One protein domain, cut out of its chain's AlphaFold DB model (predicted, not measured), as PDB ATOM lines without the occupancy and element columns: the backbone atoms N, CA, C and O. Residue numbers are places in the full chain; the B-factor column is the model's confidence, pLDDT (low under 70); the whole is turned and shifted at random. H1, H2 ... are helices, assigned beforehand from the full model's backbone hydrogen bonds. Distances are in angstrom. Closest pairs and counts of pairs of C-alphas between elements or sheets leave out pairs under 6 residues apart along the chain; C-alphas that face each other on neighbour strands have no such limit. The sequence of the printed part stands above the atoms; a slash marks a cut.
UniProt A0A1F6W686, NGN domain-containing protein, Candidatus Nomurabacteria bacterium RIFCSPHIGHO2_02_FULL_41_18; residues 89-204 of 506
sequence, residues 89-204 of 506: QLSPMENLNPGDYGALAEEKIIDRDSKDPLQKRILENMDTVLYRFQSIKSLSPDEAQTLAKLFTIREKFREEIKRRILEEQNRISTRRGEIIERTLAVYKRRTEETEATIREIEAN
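This is residues 89 to 204 of the 506 residues of the protein "NGN domain-containing protein" of Candidatus Nomurabacteria bacterium RIFCSPHIGHO2_02_FULL_41_18 (UniProt A0A1F6W686). The long helix H3 makes the length; H2 folds back on its early part, and H1 packs on H2. Residues 178 to 204 stick out. Printed are 116 residues with named helices H1, H2 and H3, in that order: all helix, extended, radius of gyration of the C-alphas 25.3 A, spans 94 by 29 by 17 A.

H3, residues 141 to 202, touches H2, residues 118 to 134, with 147 to 154 alone, opposite ways at a steep tilt of 49 degrees; the closest C-alphas, Leu 130 and Leu 147, are 7.0 A apart. H2 touches H1, residues 101 to 106, with 120 to 124 alone, a hairpin at a shallow tilt of 13 degrees; the closest C-alphas, Tyr 101 and Lys 120, are 5.5 A apart. Every helix O i to N i+4 pair is within hydrogen-bond range.

H3 runs 88.2 A from C-alpha 141 (20.883, 17.082, 11.878) to C-alpha 202 (25.285, -69.744, -2.823).

The printed part has no cut; H1 to H2 is a long link. pLDDT is under 70 at residues 90 to 94 and 115.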
ATOM      1  N   GLN A  89      22.359 -34.607   3.790       73.00
ATOM      2  CA  GLN A  89      22.898 -33.877   4.943       73.00
ATOM      3  C   GLN A  89      23.481 -32.504   4.594       73.00
ATOM      4  O   GLN A  89      23.655 -31.677   5.485       73.00
ATOM      5  N   LEU A  90      23.798 -32.240   3.325       69.75
ATOM      6  CA  LEU A  90      24.382 -30.959   2.923       69.75
ATOM      7  C   LEU A  90      23.364 -29.834   3.070       69.75
ATOM      8  O   LEU A  90      22.280 -29.928   2.507       69.75
ATOM      9  N   SER A  91      23.693 -28.735   3.732       68.50
ATOM     10  CA  SER A  91      22.775 -27.601   3.767       68.50
ATOM     11  C   SER A  91      22.832 -26.832   2.437       68.50
ATOM     12  O   SER A  91      23.906 -26.365   2.051       68.50
ATOM     13  N   PRO A  92      21.717 -26.682   1.692       68.31
ATOM     14  CA  PRO A  92      21.696 -25.776   0.548       68.31
ATOM     15  C   PRO A  92      22.037 -24.354   1.014       68.31
ATOM     16  O   PRO A  92      21.603 -23.952   2.090       68.31
ATOM     17  N   MET A  93      22.799 -23.596   0.221       68.50
ATOM     18  CA  MET A  93      23.058 -22.164   0.465       68.50
ATOM     19  C   MET A  93      23.716 -21.826   1.825       68.50
ATOM     20  O   MET A  93      23.648 -20.682   2.262       68.50
ATOM     21  N   GLU A  94      24.408 -22.777   2.472       67.50
ATOM     22  CA  GLU A  94      24.994 -22.623   3.826       67.50
ATOM     23  C   GLU A  94      25.950 -21.424   3.970       67.50
ATOM     24  O   GLU A  94      26.070 -20.843   5.044       67.50
ATOM     25  N   ASN A  95      26.596 -21.021   2.872       70.94
ATOM     26  CA  ASN A  95      27.581 -19.938   2.848       70.94
ATOM     27  C   ASN A  95      27.033 -18.606   2.305       70.94
ATOM     28  O   ASN A  95      27.805 -17.659   2.138       70.94
ATOM     29  N   LEU A  96      25.735 -18.511   1.995       78.62
ATOM     30  CA  LEU A  96      25.166 -17.311   1.382       78.62
ATOM     31  C   LEU A  96      24.936 -16.216   2.436       78.62
ATOM     32  O   LEU A  96      24.156 -16.380   3.373       78.62
ATOM     33  N   ASN A  97      25.615 -15.077   2.283       81.69
ATOM     34  CA  ASN A  97      25.516 -13.947   3.209       81.69
ATOM     35  C   ASN A  97      24.590 -12.852   2.640       81.69
ATOM     36  O   ASN A  97      24.757 -12.468   1.483       81.69
ATOM     37  N   PRO A  98      23.687 -12.256   3.446       82.38
ATOM     38  CA  PRO A  98      22.878 -11.096   3.048       82.38
ATOM     39  C   PRO A  98      23.657  -9.872   2.541       82.38
ATOM     40  O   PRO A  98      23.062  -8.978   1.943       82.38
ATOM     41  N   GLY A  99      24.959  -9.783   2.828       80.00
ATOM     42  CA  GLY A  99      25.850  -8.730   2.336       80.00
ATOM     43  C   GLY A  99      26.633  -9.079   1.065       80.00
ATOM     44  O   GLY A  99      27.317  -8.206   0.543       80.00
ATOM     45  N   ASP A 100      26.562 -10.319   0.569       85.00
ATOM     46  CA  ASP A 100      27.255 -10.742  -0.654       85.00
ATOM     47  C   ASP A 100      26.320 -10.639  -1.867       85.00
ATOM     48  O   ASP A 100      25.737 -11.615  -2.341       85.00
ATOM     49  N   TYR A 101      26.143  -9.415  -2.363       82.94
ATOM     50  CA  TYR A 101      25.211  -9.123  -3.457       82.94
ATOM     51  C   TYR A 101      25.594  -9.793  -4.787       82.94
ATOM     52  O   TYR A 101      24.738  -9.954  -5.655       82.94
ATOM     53  N   GLY A 102      26.856 -10.205  -4.953       82.00
ATOM     54  CA  GLY A 102      27.297 -10.993  -6.102       82.00
ATOM     55  C   GLY A 102      26.709 -12.399  -6.061       82.00
ATOM     56  O   GLY A 102      25.968 -12.773  -6.968       82.00
ATOM     57  N   ALA A 103      26.967 -13.122  -4.970       81.94
ATOM     58  CA  ALA A 103      26.453 -14.475  -4.778       81.94
ATOM     59  C   ALA A 103      24.912 -14.514  -4.735       81.94
ATOM     60  O   ALA A 103      24.293 -15.408  -5.306       81.94
ATOM     61  N   LEU A 104      24.269 -13.512  -4.123       82.62
ATOM     62  CA  LEU A 104      22.803 -13.415  -4.069       82.62
ATOM     63  C   LEU A 104      22.152 -13.249  -5.450       82.62
ATOM     64  O   LEU A 104      21.045 -13.746  -5.660       82.62
ATOM     65  N   ALA A 105      22.803 -12.535  -6.373       83.31
ATOM     66  CA  ALA A 105      22.312 -12.365  -7.739       83.31
ATOM     67  C   ALA A 105      22.545 -13.629  -8.584       83.31
ATOM     68  O   ALA A 105      21.672 -14.018  -9.359       83.31
ATOM     69  N   GLU A 106      23.688 -14.299  -8.405       82.06
ATOM     70  CA  GLU A 106      23.994 -15.578  -9.062       82.06
ATOM     71  C   GLU A 106      22.989 -16.673  -8.669       82.06
ATOM     72  O   GLU A 106      22.439 -17.351  -9.537       82.06
ATOM     73  N   GLU A 107      22.663 -16.766  -7.377       78.12
ATOM     74  CA  GLU A 107      21.645 -17.676  -6.831       78.12
ATOM     75  C   GLU A 107      20.202 -17.173  -7.035       78.12
ATOM     76  O   GLU A 107      19.243 -17.801  -6.584       78.12
ATOM     77  N   LYS A 108      20.020 -16.036  -7.726       82.94
ATOM     78  CA  LYS A 108      18.716 -15.427  -8.046       82.94
ATOM     79  C   LYS A 108      17.823 -15.145  -6.825       82.94
ATOM     80  O   LYS A 108      16.596 -15.123  -6.942       82.94
ATOM     81  N   ILE A 109      18.427 -14.902  -5.662       84.44
ATOM     82  CA  ILE A 109      17.739 -14.440  -4.442       84.44
ATOM     83  C   ILE A 109      17.321 -12.969  -4.591       84.44
ATOM     84  O   ILE A 109      16.236 -12.567  -4.154       84.44
ATOM     85  N   ILE A 110      18.169 -12.185  -5.258       79.94
ATOM     86  CA  ILE A 110      17.871 -10.839  -5.761       79.94
ATOM     87  C   ILE A 110      17.890 -10.853  -7.288       79.94
ATOM     88  O   ILE A 110      18.478 -11.747  -7.895       79.94
ATOM     89  N   ASP A 111      17.223  -9.880  -7.909       79.62
ATOM     90  CA  ASP A 111      17.177  -9.735  -9.374       79.62
ATOM     91  C   ASP A 111      16.683 -11.000 -10.128       79.62
ATOM     92  O   ASP A 111      16.973 -11.174 -11.309       79.62
ATOM     93  N   ARG A 112      15.884 -11.862  -9.469       77.50
ATOM     94  CA  ARG A 112      15.429 -13.187  -9.956       77.50
ATOM     95  C   ARG A 112      14.948 -13.204 -11.411       77.50
ATOM     96  O   ARG A 112      15.290 -14.121 -12.160       77.50
ATOM     97  N   ASP A 113      14.171 -12.188 -11.778       74.75
ATOM     98  CA  ASP A 113      13.495 -12.063 -13.074       74.75
ATOM     99  C   ASP A 113      14.025 -10.883 -13.909       74.75
ATOM    100  O   ASP A 113      13.509 -10.591 -14.990       74.75
ATOM    101  N   SER A 114      15.057 -10.185 -13.424       70.00
ATOM    102  CA  SER A 114      15.598  -8.994 -14.077       70.00
ATOM    103  C   SER A 114      16.831  -9.335 -14.912       70.00
ATOM    104  O   SER A 114      17.757  -9.993 -14.448       70.00
ATOM    105  N   LYS A 115      16.877  -8.842 -16.156       68.44
ATOM    106  CA  LYS A 115      18.092  -8.900 -16.993       68.44
ATOM    107  C   LYS A 115      19.144  -7.870 -16.571       68.44
ATOM    108  O   LYS A 115      20.307  -8.010 -16.937       68.44
ATOM    109  N   ASP A 116      18.732  -6.841 -15.831       73.00
ATOM    110  CA  ASP A 116      19.608  -5.810 -15.279       73.00
ATOM    111  C   ASP A 116      19.762  -6.026 -13.763       73.00
ATOM    112  O   ASP A 116      18.734  -6.084 -13.079       73.00
ATOM    113  N   PRO A 117      20.986  -6.144 -13.207       76.38
ATOM    114  CA  PRO A 117      21.215  -6.362 -11.775       76.38
ATOM    115  C   PRO A 117      20.992  -5.073 -10.961       76.38
ATOM    116  O   PRO A 117      21.898  -4.540 -10.312       76.38
ATOM    117  N   LEU A 118      19.791  -4.507 -11.073       80.00
ATOM    118  CA  LEU A 118      19.423  -3.220 -10.505       80.00
ATOM    119  C   LEU A 118      19.427  -3.277  -8.975       80.00
ATOM    120  O   LEU A 118      19.958  -2.362  -8.345       80.00
ATOM    121  N   GLN A 119      18.892  -4.346  -8.371       81.00
ATOM    122  CA  GLN A 119      18.888  -4.493  -6.914       81.00
ATOM    123  C   GLN A 119      20.316  -4.620  -6.392       81.00
ATOM    124  O   GLN A 119      20.677  -3.896  -5.466       81.00
ATOM    125  N   LYS A 120      21.158  -5.438  -7.035       84.56
ATOM    126  CA  LYS A 120      22.587  -5.525  -6.697       84.56
ATOM    127  C   LYS A 120      23.266  -4.148  -6.704       84.56
ATOM    128  O   LYS A 120      23.853  -3.760  -5.696       84.56
ATOM    129  N   ARG A 121      23.142  -3.378  -7.796       83.31
ATOM    130  CA  ARG A 121      23.780  -2.049  -7.914       83.31
ATOM    131  C   ARG A 121      23.288  -1.063  -6.857       83.31
ATOM    132  O   ARG A 121      24.085  -0.310  -6.304       83.31
ATOM    133  N   ILE A 122      21.983  -1.041  -6.576       85.00
ATOM    134  CA  ILE A 122      21.406  -0.145  -5.561       85.00
ATOM    135  C   ILE A 122      21.982  -0.458  -4.175       85.00
ATOM    136  O   ILE A 122      22.319   0.466  -3.436       85.00
ATOM    137  N   LEU A 123      22.137  -1.736  -3.834       84.25
ATOM    138  CA  LEU A 123      22.653  -2.165  -2.534       84.25
ATOM    139  C   LEU A 123      24.152  -1.883  -2.379       84.25
ATOM    140  O   LEU A 123      24.568  -1.371  -1.342       84.25
ATOM    141  N   GLU A 124      24.950  -2.129  -3.422       86.25
ATOM    142  CA  GLU A 124      26.375  -1.767  -3.453       86.25
ATOM    143  C   GLU A 124      26.574  -0.248  -3.304       86.25
ATOM    144  O   GLU A 124      27.427   0.217  -2.538       86.25
ATOM    145  N   ASN A 125      25.740   0.543  -3.988       86.94
ATOM    146  CA  ASN A 125      25.747   1.999  -3.871       86.94
ATOM    147  C   ASN A 125      25.330   2.456  -2.468       86.94
ATOM    148  O   ASN A 125      25.961   3.353  -1.909       86.94
ATOM    149  N   MET A 126      24.307   1.836  -1.876       85.38
ATOM    150  CA  MET A 126      23.865   2.134  -0.513       85.38
ATOM    151  C   MET A 126      24.976   1.853   0.507       85.38
ATOM    152  O   MET A 126      25.261   2.716   1.333       85.38
ATOM    153  N   ASP A 127      25.668   0.714   0.412       85.12
ATOM    154  CA  ASP A 127      26.795   0.380   1.296       85.12
ATOM    155  C   ASP A 127      27.973   1.351   1.116       85.12
ATOM    156  O   ASP A 127      28.578   1.786   2.099       85.12
ATOM    157  N   THR A 128      28.243   1.778  -0.121       88.12
ATOM    158  CA  THR A 128      29.259   2.800  -0.425       88.12
ATOM    159  C   THR A 128      28.916   4.151   0.205       88.12
ATOM    160  O   THR A 128      29.782   4.813   0.782       88.12
ATOM    161  N   VAL A 129      27.654   4.575   0.108       85.75
ATOM    162  CA  VAL A 129      27.168   5.832   0.691       85.75
ATOM    163  C   VAL A 129      27.251   5.778   2.215       85.75
ATOM    164  O   VAL A 129      27.812   6.691   2.820       85.75
ATOM    165  N   LEU A 130      26.786   4.694   2.841       85.38
ATOM    166  CA  LEU A 130      26.870   4.506   4.292       85.38
ATOM    167  C   LEU A 130      28.318   4.548   4.795       85.38
ATOM    168  O   LEU A 130      28.596   5.222   5.785       85.38
ATOM    169  N   TYR A 131      29.246   3.893   4.090       85.31
ATOM    170  CA  TYR A 131      30.672   3.927   4.428       85.31
ATOM    171  C   TYR A 131      31.247   5.350   4.372       85.31
ATOM    172  O   TYR A 131      31.956   5.777   5.285       85.31
ATOM    173  N   ARG A 132      30.902   6.126   3.333       83.88
ATOM    174  CA  ARG A 132      31.323   7.532   3.217       83.88
ATOM    175  C   ARG A 132      30.777   8.374   4.368       83.88
ATOM    176  O   ARG A 132      31.545   9.107   4.985       83.88
ATOM    177  N   PHE A 133      29.498   8.231   4.706       80.38
ATOM    178  CA  PHE A 133      28.883   8.968   5.813       80.38
ATOM    179  C   PHE A 133      29.490   8.623   7.181       80.38
ATOM    180  O   PHE A 133      29.670   9.517   8.002       80.38
ATOM    181  N   GLN A 134      29.880   7.365   7.416       74.38
ATOM    182  CA  GLN A 134      30.568   6.952   8.648       74.38
ATOM    183  C   GLN A 134      31.958   7.589   8.824       74.38
ATOM    184  O   GLN A 134      32.458   7.665   9.943       74.38
ATOM    185  N   SER A 135      32.589   8.050   7.739       77.56
ATOM    186  CA  SER A 135      33.914   8.686   7.778       77.56
ATOM    187  C   SER A 135      33.885  10.186   8.115       77.56
ATOM    188  O   SER A 135      34.936  10.800   8.316       77.56
ATOM    189  N   ILE A 136      32.694  10.787   8.198       83.12
ATOM    190  CA  ILE A 136      32.504  12.217   8.456       83.12
ATOM    191  C   ILE A 136      32.472  12.470   9.972       83.12
ATOM    192  O   ILE A 136      31.671  11.884  10.694       83.12
ATOM    193  N   LYS A 137      33.340  13.365  10.469       73.94
ATOM    194  CA  LYS A 137      33.504  13.649  11.913       73.94
ATOM    195  C   LYS A 137      32.318  14.373  12.561       73.94
ATOM    196  O   LYS A 137      32.133  14.255  13.767       73.94
ATOM    197  N   SER A 138      31.550  15.138  11.791       80.12
ATOM    198  CA  SER A 138      30.377  15.876  12.267       80.12
ATOM    199  C   SER A 138      29.349  15.978  11.147       80.12
ATOM    200  O   SER A 138      29.645  16.558  10.104       80.12
ATOM    201  N   LEU A 139      28.164  15.415  11.369       81.62
ATOM    202  CA  LEU A 139      27.036  15.471  10.441       81.62
ATOM    203  C   LEU A 139      26.041  16.528  10.919       81.62
ATOM    204  O   LEU A 139      25.811  16.657  12.124       81.62
ATOM    205  N   SER A 140      25.435  17.258   9.989       86.69
ATOM    206  CA  SER A 140      24.274  18.095  10.303       86.69
ATOM    207  C   SER A 140      23.077  17.234  10.755       86.69
ATOM    208  O   SER A 140      23.030  16.035  10.454       86.69
ATOM    209  N   PRO A 141      22.083  17.812  11.460       84.12
ATOM    210  CA  PRO A 141      20.883  17.082  11.878       84.12
ATOM    211  C   PRO A 141      20.158  16.370  10.721       84.12
ATOM    212  O   PRO A 141      19.751  15.215  10.868       84.12
ATOM    213  N   ASP A 142      20.066  17.013   9.553       84.12
ATOM    214  CA  ASP A 142      19.388  16.469   8.368       84.12
ATOM    215  C   ASP A 142      20.171  15.312   7.722       84.12
ATOM    216  O   ASP A 142      19.591  14.298   7.313       84.12
ATOM    217  N   GLU A 143      21.503  15.417   7.679       82.62
ATOM    218  CA  GLU A 143      22.386  14.348   7.199       82.62
ATOM    219  C   GLU A 143      22.357  13.143   8.145       82.62
ATOM    220  O   GLU A 143      22.265  12.001   7.689       82.62
ATOM    221  N   ALA A 144      22.355  13.378   9.461       82.25
ATOM    222  CA  ALA A 144      22.230  12.327  10.467       82.25
ATOM    223  C   ALA A 144      20.872  11.605  10.371       82.25
ATOM    224  O   ALA A 144      20.813  10.374  10.436       82.25
ATOM    225  N   GLN A 145      19.777  12.344  10.147       86.62
ATOM    226  CA  GLN A 145      18.448  11.758   9.950       86.62
ATOM    227  C   GLN A 145      18.369  10.941   8.648       86.62
ATOM    228  O   GLN A 145      17.775   9.859   8.622       86.62
ATOM    229  N   THR A 146      18.979  11.430   7.568       82.75
ATOM    230  CA  THR A 146      19.042  10.722   6.278       82.75
ATOM    231  C   THR A 146      19.876   9.443   6.379       82.75
ATOM    232  O   THR A 146      19.449   8.387   5.904       82.75
ATOM    233  N   LEU A 147      21.011   9.494   7.079       84.00
ATOM    234  CA  LEU A 147      21.848   8.332   7.370       84.00
ATOM    235  C   LEU A 147      21.085   7.265   8.170       84.00
ATOM    236  O   LEU A 147      21.101   6.089   7.807       84.00
ATOM    237  N   ALA A 148      20.356   7.668   9.216       84.19
ATOM    238  CA  ALA A 148      19.540   6.757  10.023       84.19
ATOM    239  C   ALA A 148      18.441   6.060   9.196       84.19
ATOM    240  O   ALA A 148      18.198   4.859   9.358       84.19
ATOM    241  N   LYS A 149      17.807   6.785   8.262       87.56
ATOM    242  CA  LYS A 149      16.831   6.210   7.320       87.56
ATOM    243  C   LYS A 149      17.480   5.181   6.390       87.56
ATOM    244  O   LYS A 149      16.932   4.092   6.240       87.56
ATOM    245  N   LEU A 150      18.651   5.481   5.821       83.94
ATOM    246  CA  LEU A 150      19.385   4.548   4.953       83.94
ATOM    247  C   LEU A 150      19.825   3.280   5.697       83.94
ATOM    248  O   LEU A 150      19.646   2.183   5.172       83.94
ATOM    249  N   PHE A 151      20.314   3.399   6.936       82.88
ATOM    250  CA  PHE A 151      20.601   2.234   7.783       82.88
ATOM    251  C   PHE A 151      19.352   1.390   8.035       82.88
ATOM    252  O   PHE A 151      19.392   0.171   7.891       82.88
ATOM    253  N   THR A 152      18.227   2.031   8.352       87.19
ATOM    254  CA  THR A 152      16.960   1.330   8.594       87.19
ATOM    255  C   THR A 152      16.492   0.573   7.348       87.19
ATOM    256  O   THR A 152      16.043  -0.566   7.451       87.19
ATOM    257  N   ILE A 153      16.604   1.183   6.163       87.00
ATOM    258  CA  ILE A 153      16.261   0.541   4.886       87.00
ATOM    259  C   ILE A 153      17.196  -0.643   4.617       87.00
ATOM    260  O   ILE A 153      16.715  -1.725   4.284       87.00
ATOM    261  N   ARG A 154      18.508  -0.473   4.821       84.69
ATOM    262  CA  ARG A 154      19.503  -1.540   4.662       84.69
ATOM    263  C   ARG A 154      19.230  -2.737   5.559       84.69
ATOM    264  O   ARG A 154      19.248  -3.861   5.070       84.69
ATOM    265  N   GLU A 155      18.979  -2.511   6.843       85.12
ATOM    266  CA  GLU A 155      18.722  -3.601   7.788       85.12
ATOM    267  C   GLU A 155      17.413  -4.321   7.457       85.12
ATOM    268  O   GLU A 155      17.402  -5.545   7.369       85.12
ATOM    269  N   LYS A 156      16.336  -3.587   7.135       86.25
ATOM    270  CA  LYS A 156      15.083  -4.203   6.660       86.25
ATOM    271  C   LYS A 156      15.296  -5.058   5.412       86.25
ATOM    272  O   LYS A 156      14.742  -6.148   5.314       86.25
ATOM    273  N   PHE A 157      16.107  -4.579   4.471       84.19
ATOM    274  CA  PHE A 157      16.406  -5.320   3.252       84.19
ATOM    275  C   PHE A 157      17.255  -6.568   3.527       84.19
ATOM    276  O   PHE A 157      17.011  -7.622   2.946       84.19
ATOM    277  N   ARG A 158      18.225  -6.488   4.445       84.19
ATOM    278  CA  ARG A 158      19.041  -7.638   4.859       84.19
ATOM    279  C   ARG A 158      18.221  -8.697   5.581       84.19
ATOM    280  O   ARG A 158      18.419  -9.875   5.306       84.19
ATOM    281  N   GLU A 159      17.300  -8.302   6.455       86.19
ATOM    282  CA  GLU A 159      16.367  -9.235   7.098       86.19
ATOM    283  C   GLU A 159      15.448  -9.910   6.073       86.19
ATOM    284  O   GLU A 159      15.253 -11.123   6.115       86.19
ATOM    285  N   GLU A 160      14.966  -9.160   5.080       87.75
ATOM    286  CA  GLU A 160      14.185  -9.728   3.981       87.75
ATOM    287  C   GLU A 160      15.002 -10.715   3.128       87.75
ATOM    288  O   GLU A 160      14.507 -11.791   2.796       87.75
ATOM    289  N   ILE A 161      16.268 -10.405   2.819       85.50
ATOM    290  CA  ILE A 161      17.164 -11.357   2.148       85.50
ATOM    291  C   ILE A 161      17.360 -12.606   3.010       85.50
ATOM    292  O   ILE A 161      17.224 -13.707   2.487       85.50
ATOM    293  N   LYS A 162      17.650 -12.472   4.314       87.75
ATOM    294  CA  LYS A 162      17.812 -13.630   5.215       87.75
ATOM    295  C   LYS A 162      16.590 -14.540   5.170       87.75
ATOM    296  O   LYS A 162      16.741 -15.754   5.054       87.75
ATOM    297  N   ARG A 163      15.391 -13.952   5.216       88.38
ATOM    298  CA  ARG A 163      14.131 -14.689   5.102       88.38
ATOM    299  C   ARG A 163      14.042 -15.444   3.775       88.38
ATOM    300  O   ARG A 163      13.764 -16.637   3.788       88.38
ATOM    301  N   ARG A 164      14.352 -14.793   2.650       85.12
ATOM    302  CA  ARG A 164      14.335 -15.424   1.317       85.12
ATOM    303  C   ARG A 164      15.367 -16.536   1.156       85.12
ATOM    304  O   ARG A 164      15.051 -17.555   0.552       85.12
ATOM    305  N   ILE A 165      16.574 -16.361   1.703       84.38
ATOM    306  CA  ILE A 165      17.598 -17.416   1.741       84.38
ATOM    307  C   ILE A 165      17.030 -18.634   2.467       84.38
ATOM    308  O   ILE A 165      17.078 -19.737   1.935       84.38
ATOM    309  N   LEU A 166      16.436 -18.428   3.646       86.38
ATOM    310  CA  LEU A 166      15.875 -19.509   4.453       86.38
ATOM    311  C   LEU A 166      14.675 -20.191   3.769       86.38
ATOM    312  O   LEU A 166      14.561 -21.416   3.799       86.38
ATOM    313  N   GLU A 167      13.799 -19.425   3.118       88.44
ATOM    314  CA  GLU A 167      12.674 -19.952   2.335       88.44
ATOM    315  C   GLU A 167      13.147 -20.814   1.154       88.44
ATOM    316  O   GLU A 167      12.667 -21.939   0.984       88.44
ATOM    317  N   GLU A 168      14.110 -20.339   0.356       85.06
ATOM    318  CA  GLU A 168      14.611 -21.098  -0.797       85.06
ATOM    319  C   GLU A 168      15.464 -22.298  -0.350       85.06
ATOM    320  O   GLU A 168      15.338 -23.383  -0.921       85.06
ATOM    321  N   GLN A 169      16.242 -22.165   0.728       84.75
ATOM    322  CA  GLN A 169      16.970 -23.266   1.361       84.75
ATOM    323  C   GLN A 169      16.018 -24.377   1.816       84.75
ATOM    324  O   GLN A 169      16.258 -25.548   1.514       84.75
ATOM    325  N   ASN A 170      14.909 -24.025   2.473       86.44
ATOM    326  CA  ASN A 170      13.875 -24.986   2.852       86.44
ATOM    327  C   ASN A 170      13.243 -25.638   1.618       86.44
ATOM    328  O   ASN A 170      13.128 -26.861   1.565       86.44
ATOM    329  N   ARG A 171      12.898 -24.855   0.588       86.44
ATOM    330  CA  ARG A 171      12.304 -25.377  -0.653       86.44
ATOM    331  C   ARG A 171      13.217 -26.384  -1.356       86.44
ATOM    332  O   ARG A 171      12.757 -27.447  -1.779       86.44
ATOM    333  N   ILE A 172      14.505 -26.058  -1.478       83.44
ATOM    334  CA  ILE A 172      15.513 -26.937  -2.080       83.44
ATOM    335  C   ILE A 172      15.713 -28.178  -1.213       83.44
ATOM    336  O   ILE A 172      15.745 -29.282  -1.753       83.44
ATOM    337  N   SER A 173      15.813 -28.014   0.109       83.81
ATOM    338  CA  SER A 173      15.999 -29.124   1.045       83.81
ATOM    339  C   SER A 173      14.851 -30.131   0.957       83.81
ATOM    340  O   SER A 173      15.108 -31.317   0.755       83.81
ATOM    341  N   THR A 174      13.597 -29.665   0.981       86.06
ATOM    342  CA  THR A 174      12.408 -30.520   0.846       86.06
ATOM    343  C   THR A 174      12.401 -31.263  -0.486       86.06
ATOM    344  O   THR A 174      12.348 -32.491  -0.508       86.06
ATOM    345  N   ARG A 175      12.545 -30.546  -1.609       82.88
ATOM    346  CA  ARG A 175      12.536 -31.171  -2.942       82.88
ATOM    347  C   ARG A 175      13.675 -32.176  -3.109       82.88
ATOM    348  O   ARG A 175      13.495 -33.228  -3.718       82.88
ATOM    349  N   ARG A 176      14.860 -31.857  -2.586       80.31
ATOM    350  CA  ARG A 176      16.007 -32.764  -2.604       80.31
ATOM    351  C   ARG A 176      15.741 -33.996  -1.741       80.31
ATOM    352  O   ARG A 176      16.045 -35.093  -2.196       80.31
ATOM    353  N   GLY A 177      15.168 -33.826  -0.550       84.06
ATOM    354  CA  GLY A 177      14.756 -34.917   0.334       84.06
ATOM    355  C   GLY A 177      13.813 -35.890  -0.370       84.06
ATOM    356  O   GLY A 177      14.118 -37.074  -0.448       84.06
ATOM    357  N   GLU A 178      12.754 -35.383  -1.005       86.88
ATOM    358  CA  GLU A 178      11.804 -36.203  -1.773       86.88
ATOM    359  C   GLU A 178      12.476 -36.990  -2.912       86.88
ATOM    360  O   GLU A 178      12.193 -38.171  -3.121       86.88
ATOM    361  N   ILE A 179      13.377 -36.349  -3.667       80.75
ATOM    362  CA  ILE A 179      14.125 -37.010  -4.748       80.75
ATOM    363  C   ILE A 179      15.044 -38.095  -4.178       80.75
ATOM    364  O   ILE A 179      15.109 -39.198  -4.730       80.75
ATOM    365  N   ILE A 180      15.745 -37.799  -3.081       81.69
ATOM    366  CA  ILE A 180      16.636 -38.741  -2.405       81.69
ATOM    367  C   ILE A 180      15.843 -39.947  -1.906       81.69
ATOM    368  O   ILE A 180      16.233 -41.069  -2.210       81.69
ATOM    369  N   GLU A 181      14.722 -39.747  -1.217       87.38
ATOM    370  CA  GLU A 181      13.884 -40.832  -0.698       87.38
ATOM    371  C   GLU A 181      13.351 -41.734  -1.813       87.38
ATOM    372  O   GLU A 181      13.492 -42.958  -1.740       87.38
ATOM    373  N   ARG A 182      12.812 -41.148  -2.893       85.50
ATOM    374  CA  ARG A 182      12.351 -41.918  -4.063       85.50
ATOM    375  C   ARG A 182      13.480 -42.733  -4.683       85.50
ATOM    376  O   ARG A 182      13.279 -43.888  -5.048       85.50
ATOM    377  N   THR A 183      14.666 -42.144  -4.787       79.31
ATOM    378  CA  THR A 183      15.830 -42.828  -5.355       79.31
ATOM    379  C   THR A 183      16.305 -43.948  -4.426       79.31
ATOM    380  O   THR A 183      16.507 -45.070  -4.882       79.31
ATOM    381  N   LEU A 184      16.410 -43.694  -3.119       84.81
ATOM    382  CA  LEU A 184      16.788 -44.693  -2.118       84.81
ATOM    383  C   LEU A 184      15.847 -45.899  -2.133       84.81
ATOM    384  O   LEU A 184      16.324 -47.028  -2.067       84.81
ATOM    385  N   ALA A 185      14.538 -45.689  -2.289       86.25
ATOM    386  CA  ALA A 185      13.573 -46.783  -2.378       86.25
ATOM    387  C   ALA A 185      13.856 -47.723  -3.568       86.25
ATOM    388  O   ALA A 185      13.849 -48.944  -3.408       86.25
ATOM    389  N   VAL A 186      14.174 -47.168  -4.746       84.75
ATOM    390  CA  VAL A 186      14.540 -47.954  -5.939       84.75
ATOM    391  C   VAL A 186      15.830 -48.746  -5.705       84.75
ATOM    392  O   VAL A 186      15.896 -49.936  -6.016       84.75
ATOM    393  N   TYR A 187      16.852 -48.110  -5.131       80.81
ATOM    394  CA  TYR A 187      18.139 -48.762  -4.866       80.81
ATOM    395  C   TYR A 187      18.053 -49.823  -3.772       80.81
ATOM    396  O   TYR A 187      18.724 -50.851  -3.873       80.81
ATOM    397  N   LYS A 188      17.207 -49.618  -2.760       86.62
ATOM    398  CA  LYS A 188      16.960 -50.609  -1.715       86.62
ATOM    399  C   LYS A 188      16.342 -51.874  -2.303       86.62
ATOM    400  O   LYS A 188      16.879 -52.955  -2.094       86.62
ATOM    401  N   ARG A 189      15.306 -51.730  -3.136       88.19
ATOM    402  CA  ARG A 189      14.694 -52.864  -3.843       88.19
ATOM    403  C   ARG A 189      15.709 -53.610  -4.712       88.19
ATOM    404  O   ARG A 189      15.808 -54.829  -4.641       88.19
ATOM    405  N   ARG A 190      16.517 -52.884  -5.489       84.69
ATOM    406  CA  ARG A 190      17.552 -53.500  -6.334       84.69
ATOM    407  C   ARG A 190      18.639 -54.202  -5.514       84.69
ATOM    408  O   ARG A 190      19.166 -55.226  -5.947       84.69
ATOM    409  N   THR A 191      18.987 -53.660  -4.346       87.56
ATOM    410  CA  THR A 191      19.902 -54.297  -3.386       87.56
ATOM    411  C   THR A 191      19.313 -55.619  -2.904       87.56
ATOM    412  O   THR A 191      19.992 -56.634  -2.996       87.56
ATOM    413  N   GLU A 192      18.047 -55.636  -2.482       89.94
ATOM    414  CA  GLU A 192      17.345 -56.849  -2.037       89.94
ATOM    415  C   GLU A 192      17.276 -57.918  -3.146       89.94
ATOM    416  O   GLU A 192      17.595 -59.078  -2.896       89.94
ATOM    417  N   GLU A 193      16.956 -57.530  -4.386       90.69
ATOM    418  CA  GLU A 193      16.948 -58.426  -5.557       90.69
ATOM    419  C   GLU A 193      18.348 -59.004  -5.856       90.69
ATOM    420  O   GLU A 193      18.506 -60.197  -6.132       90.69
ATOM    421  N   THR A 194      19.390 -58.172  -5.745       88.12
ATOM    422  CA  THR A 194      20.789 -58.593  -5.942       88.12
ATOM    423  C   THR A 194      21.233 -59.558  -4.835       88.12
ATOM    424  O   THR A 194      21.867 -60.574  -5.115       88.12
ATOM    425  N   GLU A 195      20.877 -59.285  -3.575       91.69
ATOM    426  CA  GLU A 195      21.164 -60.180  -2.446       91.69
ATOM    427  C   GLU A 195      20.426 -61.513  -2.566       91.69
ATOM    428  O   GLU A 195      21.017 -62.553  -2.282       91.69
ATOM    429  N   ALA A 196      19.167 -61.503  -3.011       91.69
ATOM    430  CA  ALA A 196      18.403 -62.722  -3.258       91.69
ATOM    431  C   ALA A 196      19.080 -63.597  -4.323       91.69
ATOM    432  O   ALA A 196      19.275 -64.788  -4.093       91.69
ATOM    433  N   THR A 197      19.537 -62.989  -5.422       88.19
ATOM    434  CA  THR A 197      20.268 -63.692  -6.492       88.19
ATOM    435  C   THR A 197      21.573 -64.309  -5.977       88.19
ATOM    436  O   THR A 197      21.891 -65.455  -6.286       88.19
ATOM    437  N   ILE A 198      22.338 -63.579  -5.152       89.62
ATOM    438  CA  ILE A 198      23.568 -64.111  -4.539       89.62
ATOM    439  C   ILE A 198      23.247 -65.314  -3.646       89.62
ATOM    440  O   ILE A 198      23.909 -66.343  -3.763       89.62
ATOM    441  N   ARG A 199      22.216 -65.208  -2.793       89.88
ATOM    442  CA  ARG A 199      21.792 -66.305  -1.907       89.88
ATOM    443  C   ARG A 199      21.334 -67.530  -2.690       89.88
ATOM    444  O   ARG A 199      21.649 -68.640  -2.286       89.88
ATOM    445  N   GLU A 200      20.626 -67.342  -3.799       88.75
ATOM    446  CA  GLU A 200      20.207 -68.437  -4.678       88.75
ATOM    447  C   GLU A 200      21.413 -69.168  -5.287       88.75
ATOM    448  O   GLU A 200      21.451 -70.397  -5.309       88.75
ATOM    449  N   ILE A 201      22.437 -68.427  -5.725       86.25
ATOM    450  CA  ILE A 201      23.666 -69.026  -6.257       86.25
ATOM    451  C   ILE A 201      24.437 -69.779  -5.160       86.25
ATOM    452  O   ILE A 201      24.909 -70.893  -5.393       86.25
ATOM    453  N   GLU A 202      24.559 -69.181  -3.972       87.06
ATOM    454  CA  GLU A 202      25.285 -69.744  -2.823       87.06
ATOM    455  C   GLU A 202      24.530 -70.890  -2.127       87.06
ATOM    456  O   GLU A 202      25.142 -71.652  -1.383       87.06
ATOM    457  N   ALA A 203      23.232 -71.069  -2.400       85.94
ATOM    458  CA  ALA A 203      22.444 -72.185  -1.876       85.94
ATOM    459  C   ALA A 203      22.904 -73.552  -2.409       85.94
ATOM    460  O   ALA A 203      22.598 -74.570  -1.792       85.94
ATOM    461  N   ASN A 204      23.637 -73.593  -3.531       83.81
ATOM    462  CA  ASN A 204      24.228 -74.823  -4.050       83.81
ATOM    463  C   ASN A 204      25.580 -75.114  -3.354       83.81
ATOM    464  O   ASN A 204      26.542 -74.365  -3.568       83.81
TER     465      ASN A 204